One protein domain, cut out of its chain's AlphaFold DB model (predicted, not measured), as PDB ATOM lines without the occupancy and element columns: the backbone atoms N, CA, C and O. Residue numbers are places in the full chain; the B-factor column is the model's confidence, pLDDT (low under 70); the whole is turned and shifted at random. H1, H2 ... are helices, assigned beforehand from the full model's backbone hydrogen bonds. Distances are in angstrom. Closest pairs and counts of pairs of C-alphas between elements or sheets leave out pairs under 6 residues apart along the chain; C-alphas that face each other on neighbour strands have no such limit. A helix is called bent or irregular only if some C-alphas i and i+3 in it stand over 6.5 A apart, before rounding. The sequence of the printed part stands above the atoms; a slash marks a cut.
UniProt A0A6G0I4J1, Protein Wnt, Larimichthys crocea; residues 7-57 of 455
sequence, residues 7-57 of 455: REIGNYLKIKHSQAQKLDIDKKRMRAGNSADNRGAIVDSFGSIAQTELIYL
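AT A GLANCE: This is residues 7 to 57 of the 455 residues of the protein "Protein Wnt" of Larimichthys crocea (UniProt A0A6G0I4J1). Picture a loose, open loop with a helix at one end: H1 makes one end of a long outline, an extended stretch leads from it to the short H2, and after a turn H3 runs back from the far end. The residues after H3 fold back toward that stretch, where residues 55 to 56 pair with residues 21 to 22, parallel, in a pairing too short to make named strands. Residues 7 to 12, in H1, stick out at one end and residues 31 to 37 at the other. The printed part has 51 residues with three named helices, H1, H2 and H3 in that order, and no named strand; its class is all helix. It is loose, with a radius of gyration of the C-alphas of 14.2 A, and its outline is a rod spanning 43 by 16 by 15 A.

HOW THE PARTS SIT: Start at the first printed residue with H1, residues 7 to 18, which touches no helix. A short link of 8 residues leads on to H2, residues 27 to 30, and H1 and H2 are apart. A tight link of 5 residues then brings you to H3, residues 36 to 46. Look at Arg 29 and Asn 38: their C-alphas, the closest of H2 and H3, are 7.2 A apart, and the two helices are close but not clearly touching. H1 and H3 are apart. Along the backbone, every O i to N i+4 pair of H1 is within hydrogen-bond range and H2 is too short for such a pair, while in H3 it is 3 of 7, beside 3 of 8 O i to N i+3 pairs.

IN THESE COORDINATES: Find C-alpha 7 at (30.397, -109.330, 115.760); from there H1 runs 16.4 A to C-alpha 18. H2 begins at C-alpha 27, at (1.683, -120.460, 95.139), and is 5.3 A long from first to last C-alpha. H3 runs 17.6 A from C-alpha 36 to C-alpha 46 at (3.454, -116.909, 110.273). It is irregular: C-alphas 37 and 40 are 7.1 A apart.

THE WHOLE: The two C-alphas farthest apart, those of Arg 7 and Asp 37, are 43.7 A from each other, while those of Arg 7 and Leu 57, the first and last printed, are 26.7 A apart. Without the stretches that stand free, the body has 38 residues and spans 33 by 17 by 10 A. The printed part has no cut, and neither link is long. Read the B-factor column for the model's confidence: the mean pLDDT of the printed part is 75.1, and residues 25 to 47 are under 70.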
ATOM      1  N   ARG A   7      29.981-107.922 115.855       92.06
ATOM      2  CA  ARG A   7      30.397-109.330 115.760       92.06
ATOM      3  C   ARG A   7      29.511-110.272 116.577       92.06
ATOM      4  O   ARG A   7      29.289-111.399 116.143       92.06
ATOM      5  N   GLU A   8      28.986-109.837 117.723       93.00
ATOM      6  CA  GLU A   8      28.022-110.622 118.509       93.00
ATOM      7  C   GLU A   8      26.705-110.763 117.739       93.00
ATOM      8  O   GLU A   8      26.193-111.873 117.583       93.00
ATOM      9  N   ILE A   9      26.220-109.654 117.169       94.12
ATOM     10  CA  ILE A   9      25.018-109.616 116.325       94.12
ATOM     11  C   ILE A   9      25.211-110.490 115.073       94.12
ATOM     12  O   ILE A   9      24.352-111.309 114.752       94.12
ATOM     13  N   GLY A  10      26.362-110.385 114.402       93.94
ATOM     14  CA  GLY A  10      26.706-111.206 113.240       93.94
ATOM     15  C   GLY A  10      26.786-112.702 113.560       93.94
ATOM     16  O   GLY A  10      26.265-113.519 112.803       93.94
ATOM     17  N   ASN A  11      27.365-113.078 114.705       92.69
ATOM     18  CA  ASN A  11      27.391-114.468 115.168       92.69
ATOM     19  C   ASN A  11      25.980-115.000 115.466       92.69
ATOM     20  O   ASN A  11      25.648-116.111 115.052       92.69
ATOM     21  N   TYR A  12      25.136-114.201 116.125       94.00
ATOM     22  CA  TYR A  12      23.736-114.545 116.386       94.00
ATOM     23  C   TYR A  12      22.951-114.764 115.082       94.00
ATOM     24  O   TYR A  12      22.331-115.815 114.899       94.00
ATOM     25  N   LEU A  13      23.041-113.824 114.136       95.81
ATOM     26  CA  LEU A  13      22.371-113.928 112.837       95.81
ATOM     27  C   LEU A  13      22.908-115.092 111.993       95.81
ATOM     28  O   LEU A  13      22.127-115.746 111.308       95.81
ATOM     29  N   LYS A  14      24.202-115.421 112.084       93.81
ATOM     30  CA  LYS A  14      24.783-116.599 111.419       93.81
ATOM     31  C   LYS A  14      24.202-117.913 111.954       93.81
ATOM     32  O   LYS A  14      23.932-118.818 111.164       93.81
ATOM     33  N   ILE A  15      23.970-118.015 113.265       93.81
ATOM     34  CA  ILE A  15      23.280-119.170 113.863       93.81
ATOM     35  C   ILE A  15      21.841-119.236 113.337       93.81
ATOM     36  O   ILE A  15      21.433-120.283 112.836       93.81
ATOM     37  N   LYS A  16      21.107-118.114 113.348       94.62
ATOM     38  CA  LYS A  16      19.744-118.053 112.795       94.62
ATOM     39  C   LYS A  16      19.673-118.407 111.313       94.62
ATOM     40  O   LYS A  16      18.780-119.143 110.921       94.62
ATOM     41  N   HIS A  17      20.646-117.985 110.510       95.31
ATOM     42  CA  HIS A  17      20.741-118.354 109.098       95.31
ATOM     43  C   HIS A  17      20.929-119.869 108.924       95.31
ATOM     44  O   HIS A  17      20.303-120.472 108.062       95.31
ATOM     45  N   SER A  18      21.763-120.511 109.750       91.88
ATOM     46  CA  SER A  18      21.954-121.973 109.698       91.88
ATOM     47  C   SER A  18      20.739-122.789 110.162       91.88
ATOM     48  O   SER A  18      20.686-123.990 109.921       91.88
ATOM     49  N   GLN A  19      19.779-122.143 110.828       93.25
ATOM     50  CA  GLN A  19      18.536-122.732 111.338       93.25
ATOM     51  C   GLN A  19      17.301-122.258 110.555       93.25
ATOM     52  O   GLN A  19      16.177-122.581 110.939       93.25
ATOM     53  N   ALA A  20      17.498-121.470 109.490       92.75
ATOM     54  CA  ALA A  20      16.413-120.819 108.779       92.75
ATOM     55  C   ALA A  20      15.486-121.843 108.115       92.75
ATOM     56  O   ALA A  20      15.943-122.841 107.555       92.75
ATOM     57  N   GLN A  21      14.180-121.591 108.172       87.94
ATOM     58  CA  GLN A  21      13.171-122.523 107.667       87.94
ATOM     59  C   GLN A  21      12.617-122.058 106.320       87.94
ATOM     60  O   GLN A  21      12.319-120.875 106.140       87.94
ATOM     61  N   LYS A  22      12.442-122.997 105.383       87.31
ATOM     62  CA  LYS A  22      11.695-122.725 104.155       87.31
ATOM     63  C   LYS A  22      10.222-122.584 104.504       87.31
ATOM     64  O   LYS A  22       9.639-123.500 105.084       87.31
ATOM     65  N   LEU A  23       9.624-121.457 104.149       82.12
ATOM     66  CA  LEU A  23       8.202-121.234 104.345       82.12
ATOM     67  C   LEU A  23       7.448-121.667 103.087       82.12
ATOM     68  O   LEU A  23       7.365-120.923 102.112       82.12
ATOM     69  N   ASP A  24       6.915-122.886 103.119       71.00
ATOM     70  CA  ASP A  24       6.090-123.416 102.037       71.00
ATOM     71  C   ASP A  24       4.700-122.762 102.069       71.00
ATOM     72  O   ASP A  24       3.896-122.981 102.980       71.00
ATOM     73  N   ILE A  25       4.438-121.897 101.088       67.75
ATOM     74  CA  ILE A  25       3.148-121.238 100.891       67.75
ATOM     75  C   ILE A  25       2.631-121.643  99.519       67.75
ATOM     76  O   ILE A  25       3.270-121.371  98.502       67.75
ATOM     77  N   ASP A  26       1.422-122.211  99.490       61.94
ATOM     78  CA  ASP A  26       0.678-122.508  98.267       61.94
ATOM     79  C   ASP A  26       0.761-121.334  97.273       61.94
ATOM     80  O   ASP A  26       0.104-120.298  97.449       61.94
ATOM     81  N   LYS A  27       1.513-121.502  96.175       55.94
ATOM     82  CA  LYS A  27       1.683-120.460  95.139       55.94
ATOM     83  C   LYS A  27       0.331-119.992  94.567       55.94
ATOM     84  O   LYS A  27       0.153-118.823  94.224       55.94
ATOM     85  N   LYS A  28      -0.671-120.885  94.545       52.50
ATOM     86  CA  LYS A  28      -2.072-120.584  94.183       52.50
ATOM     87  C   LYS A  28      -2.758-119.629  95.168       52.50
ATOM     88  O   LYS A  28      -3.597-118.830  94.758       52.50
ATOM     89  N   ARG A  29      -2.408-119.699  96.454       54.78
ATOM     90  CA  ARG A  29      -2.991-118.892  97.533       54.78
ATOM     91  C   ARG A  29      -2.407-117.474  97.551       54.78
ATOM     92  O   ARG A  29      -3.156-116.528  97.777       54.78
ATOM     93  N   MET A  30      -1.130-117.314  97.185       53.50
ATOM     94  CA  MET A  30      -0.510-115.997  96.971       53.50
ATOM     95  C   MET A  30      -1.090-115.226  95.773       53.50
ATOM     96  O   MET A  30      -1.368-114.036  95.900       53.50
ATOM     97  N   ARG A  31      -1.356-115.888  94.633       53.72
ATOM     98  CA  ARG A  31      -1.963-115.226  93.451       53.72
ATOM     99  C   ARG A  31      -3.361-114.638  93.711       53.72
ATOM    100  O   ARG A  31      -3.806-113.771  92.968       53.72
ATOM    101  N   ALA A  32      -4.033-115.045  94.788       52.41
ATOM    102  CA  ALA A  32      -5.298-114.468  95.243       52.41
ATOM    103  C   ALA A  32      -5.118-113.290  96.233       52.41
ATOM    104  O   ALA A  32      -5.972-113.075  97.093       52.41
ATOM    105  N   GLY A  33      -4.031-112.514  96.115       50.44
ATOM    106  CA  GLY A  33      -3.660-111.421  97.032       50.44
ATOM    107  C   GLY A  33      -4.683-110.283  97.199       50.44
ATOM    108  O   GLY A  33      -4.593-109.525  98.160       50.44
ATOM    109  N   ASN A  34      -5.689-110.202  96.321       56.66
ATOM    110  CA  ASN A  34      -6.799-109.244  96.413       56.66
ATOM    111  C   ASN A  34      -8.088-109.830  97.032       56.66
ATOM    112  O   ASN A  34      -9.072-109.106  97.175       56.66
ATOM    113  N   SER A  35      -8.119-111.119  97.398       61.06
ATOM    114  CA  SER A  35      -9.297-111.736  98.026       61.06
ATOM    115  C   SER A  35      -9.292-111.555  99.545       61.06
ATOM    116  O   SER A  35      -8.330-111.911 100.229       61.06
ATOM    117  N   ALA A  36     -10.405-111.056 100.090       55.97
ATOM    118  CA  ALA A  36     -10.589-110.875 101.530       55.97
ATOM    119  C   ALA A  36     -10.474-112.196 102.322       55.97
ATOM    120  O   ALA A  36     -10.024-112.175 103.469       55.97
ATOM    121  N   ASP A  37     -10.794-113.332 101.693       58.03
ATOM    122  CA  ASP A  37     -10.816-114.656 102.327       58.03
ATOM    123  C   ASP A  37      -9.416-115.218 102.646       58.03
ATOM    124  O   ASP A  37      -9.280-116.091 103.504       58.03
ATOM    125  N   ASN A  38      -8.349-114.711 102.013       54.41
ATOM    126  CA  ASN A  38      -6.981-115.204 102.241       54.41
ATOM    127  C   ASN A  38      -6.193-114.441 103.317       54.41
ATOM    128  O   ASN A  38      -5.083-114.855 103.656       54.41
ATOM    129  N   ARG A  39      -6.753-113.377 103.914       55.53
ATOM    130  CA  ARG A  39      -6.067-112.611 104.975       55.53
ATOM    131  C   ARG A  39      -5.732-113.440 106.220       55.53
ATOM    132  O   ARG A  39      -4.731-113.149 106.864       55.53
ATOM    133  N   GLY A  40      -6.534-114.458 106.546       56.25
ATOM    134  CA  GLY A  40      -6.257-115.366 107.668       56.25
ATOM    135  C   GLY A  40      -5.097-116.326 107.390       56.25
ATOM    136  O   GLY A  40      -4.222-116.488 108.230       56.25
ATOM    137  N   ALA A  41      -5.029-116.878 106.175       57.28
ATOM    138  CA  ALA A  41      -4.073-117.926 105.811       57.28
ATOM    139  C   ALA A  41      -2.607-117.517 106.011       57.28
ATOM    140  O   ALA A  41      -1.804-118.298 106.510       57.28
ATOM    141  N   ILE A  42      -2.277-116.278 105.644       57.72
ATOM    142  CA  ILE A  42      -0.935-115.717 105.814       57.72
ATOM    143  C   ILE A  42      -0.612-115.578 107.311       57.72
ATOM    144  O   ILE A  42       0.447-116.006 107.759       57.72
ATOM    145  N   VAL A  43      -1.543-115.036 108.103       62.97
ATOM    146  CA  VAL A  43      -1.364-114.848 109.553       62.97
ATOM    147  C   VAL A  43      -1.208-116.186 110.281       62.97
ATOM    148  O   VAL A  43      -0.363-116.286 111.169       62.97
ATOM    149  N   ASP A  44      -1.948-117.220 109.877       63.84
ATOM    150  CA  ASP A  44      -1.845-118.563 110.457       63.84
ATOM    151  C   ASP A  44      -0.495-119.235 110.127       63.84
ATOM    152  O   ASP A  44       0.117-119.834 111.011       63.84
ATOM    153  N   SER A  45       0.019-119.082 108.897       63.41
ATOM    154  CA  SER A  45       1.341-119.601 108.494       63.41
ATOM    155  C   SER A  45       2.512-118.929 109.219       63.41
ATOM    156  O   SER A  45       3.493-119.597 109.532       63.41
ATOM    157  N   PHE A  46       2.424-117.625 109.507       67.94
ATOM    158  CA  PHE A  46       3.454-116.909 110.273       67.94
ATOM    159  C   PHE A  46       3.266-117.016 111.797       67.94
ATOM    160  O   PHE A  46       4.221-116.814 112.543       67.94
ATOM    161  N   GLY A  47       2.065-117.347 112.283       68.06
ATOM    162  CA  GLY A  47       1.731-117.364 113.714       68.06
ATOM    163  C   GLY A  47       2.451-118.435 114.543       68.06
ATOM    164  O   GLY A  47       2.517-118.317 115.767       68.06
ATOM    165  N   SER A  48       3.010-119.460 113.896       71.88
ATOM    166  CA  SER A  48       3.846-120.498 114.518       71.88
ATOM    167  C   SER A  48       5.335-120.130 114.593       71.88
ATOM    168  O   SER A  48       6.096-120.819 115.274       71.88
ATOM    169  N   ILE A  49       5.759-119.056 113.917       79.38
ATOM    170  CA  ILE A  49       7.165-118.682 113.734       79.38
ATOM    171  C   ILE A  49       7.494-117.511 114.664       79.38
ATOM    172  O   ILE A  49       6.821-116.480 114.664       79.38
ATOM    173  N   ALA A  50       8.536-117.653 115.485       83.38
ATOM    174  CA  ALA A  50       8.949-116.568 116.369       83.38
ATOM    175  C   ALA A  50       9.576-115.415 115.567       83.38
ATOM    176  O   ALA A  50      10.347-115.638 114.637       83.38
ATOM    177  N   GLN A  51       9.318-114.170 115.986       83.62
ATOM    178  CA  GLN A  51       9.815-112.946 115.327       83.62
ATOM    179  C   GLN A  51      11.354-112.835 115.239       83.62
ATOM    180  O   GLN A  51      11.868-111.936 114.581       83.62
ATOM    181  N   THR A  52      12.085-113.714 115.926       87.25
ATOM    182  CA  THR A  52      13.552-113.792 115.940       87.25
ATOM    183  C   THR A  52      14.126-114.879 115.027       87.25
ATOM    184  O   THR A  52      15.345-115.045 114.991       87.25
ATOM    185  N   GLU A  53      13.289-115.660 114.340       89.38
ATOM    186  CA  GLU A  53      13.752-116.659 113.372       89.38
ATOM    187  C   GLU A  53      13.960-116.044 111.989       89.38
ATOM    188  O   GLU A  53      13.275-115.101 111.594       89.38
ATOM    189  N   LEU A  54      14.904-116.614 111.241       92.75
ATOM    190  CA  LEU A  54      15.045-116.349 109.816       92.75
ATOM    191  C   LEU A  54      14.294-117.420 109.025       92.75
ATOM    192  O   LEU A  54      14.218-118.582 109.420       92.75
ATOM    193  N   ILE A  55      13.746-117.008 107.893       89.75
ATOM    194  CA  ILE A  55      12.970-117.844 106.982       89.75
ATOM    195  C   ILE A  55      13.322-117.482 105.545       89.75
ATOM    196  O   ILE A  55      13.789-116.373 105.279       89.75
ATOM    197  N   TYR A  56      13.074-118.403 104.622       89.00
ATOM    198  CA  TYR A  56      13.263-118.180 103.192       89.00
ATOM    199  C   TYR A  56      12.097-118.761 102.388       89.00
ATOM    200  O   TYR A  56      11.404-119.665 102.848       89.00
ATOM    201  N   LEU A  57      11.863-118.215 101.196       84.56
ATOM    202  CA  LEU A  57      10.807-118.670 100.280       84.56
ATOM    203  C   LEU A  57      11.375-119.547  99.153       84.56
ATOM    204  O   LEU A  57      10.710-120.465  98.676       84.56
TER     205      LEU A  57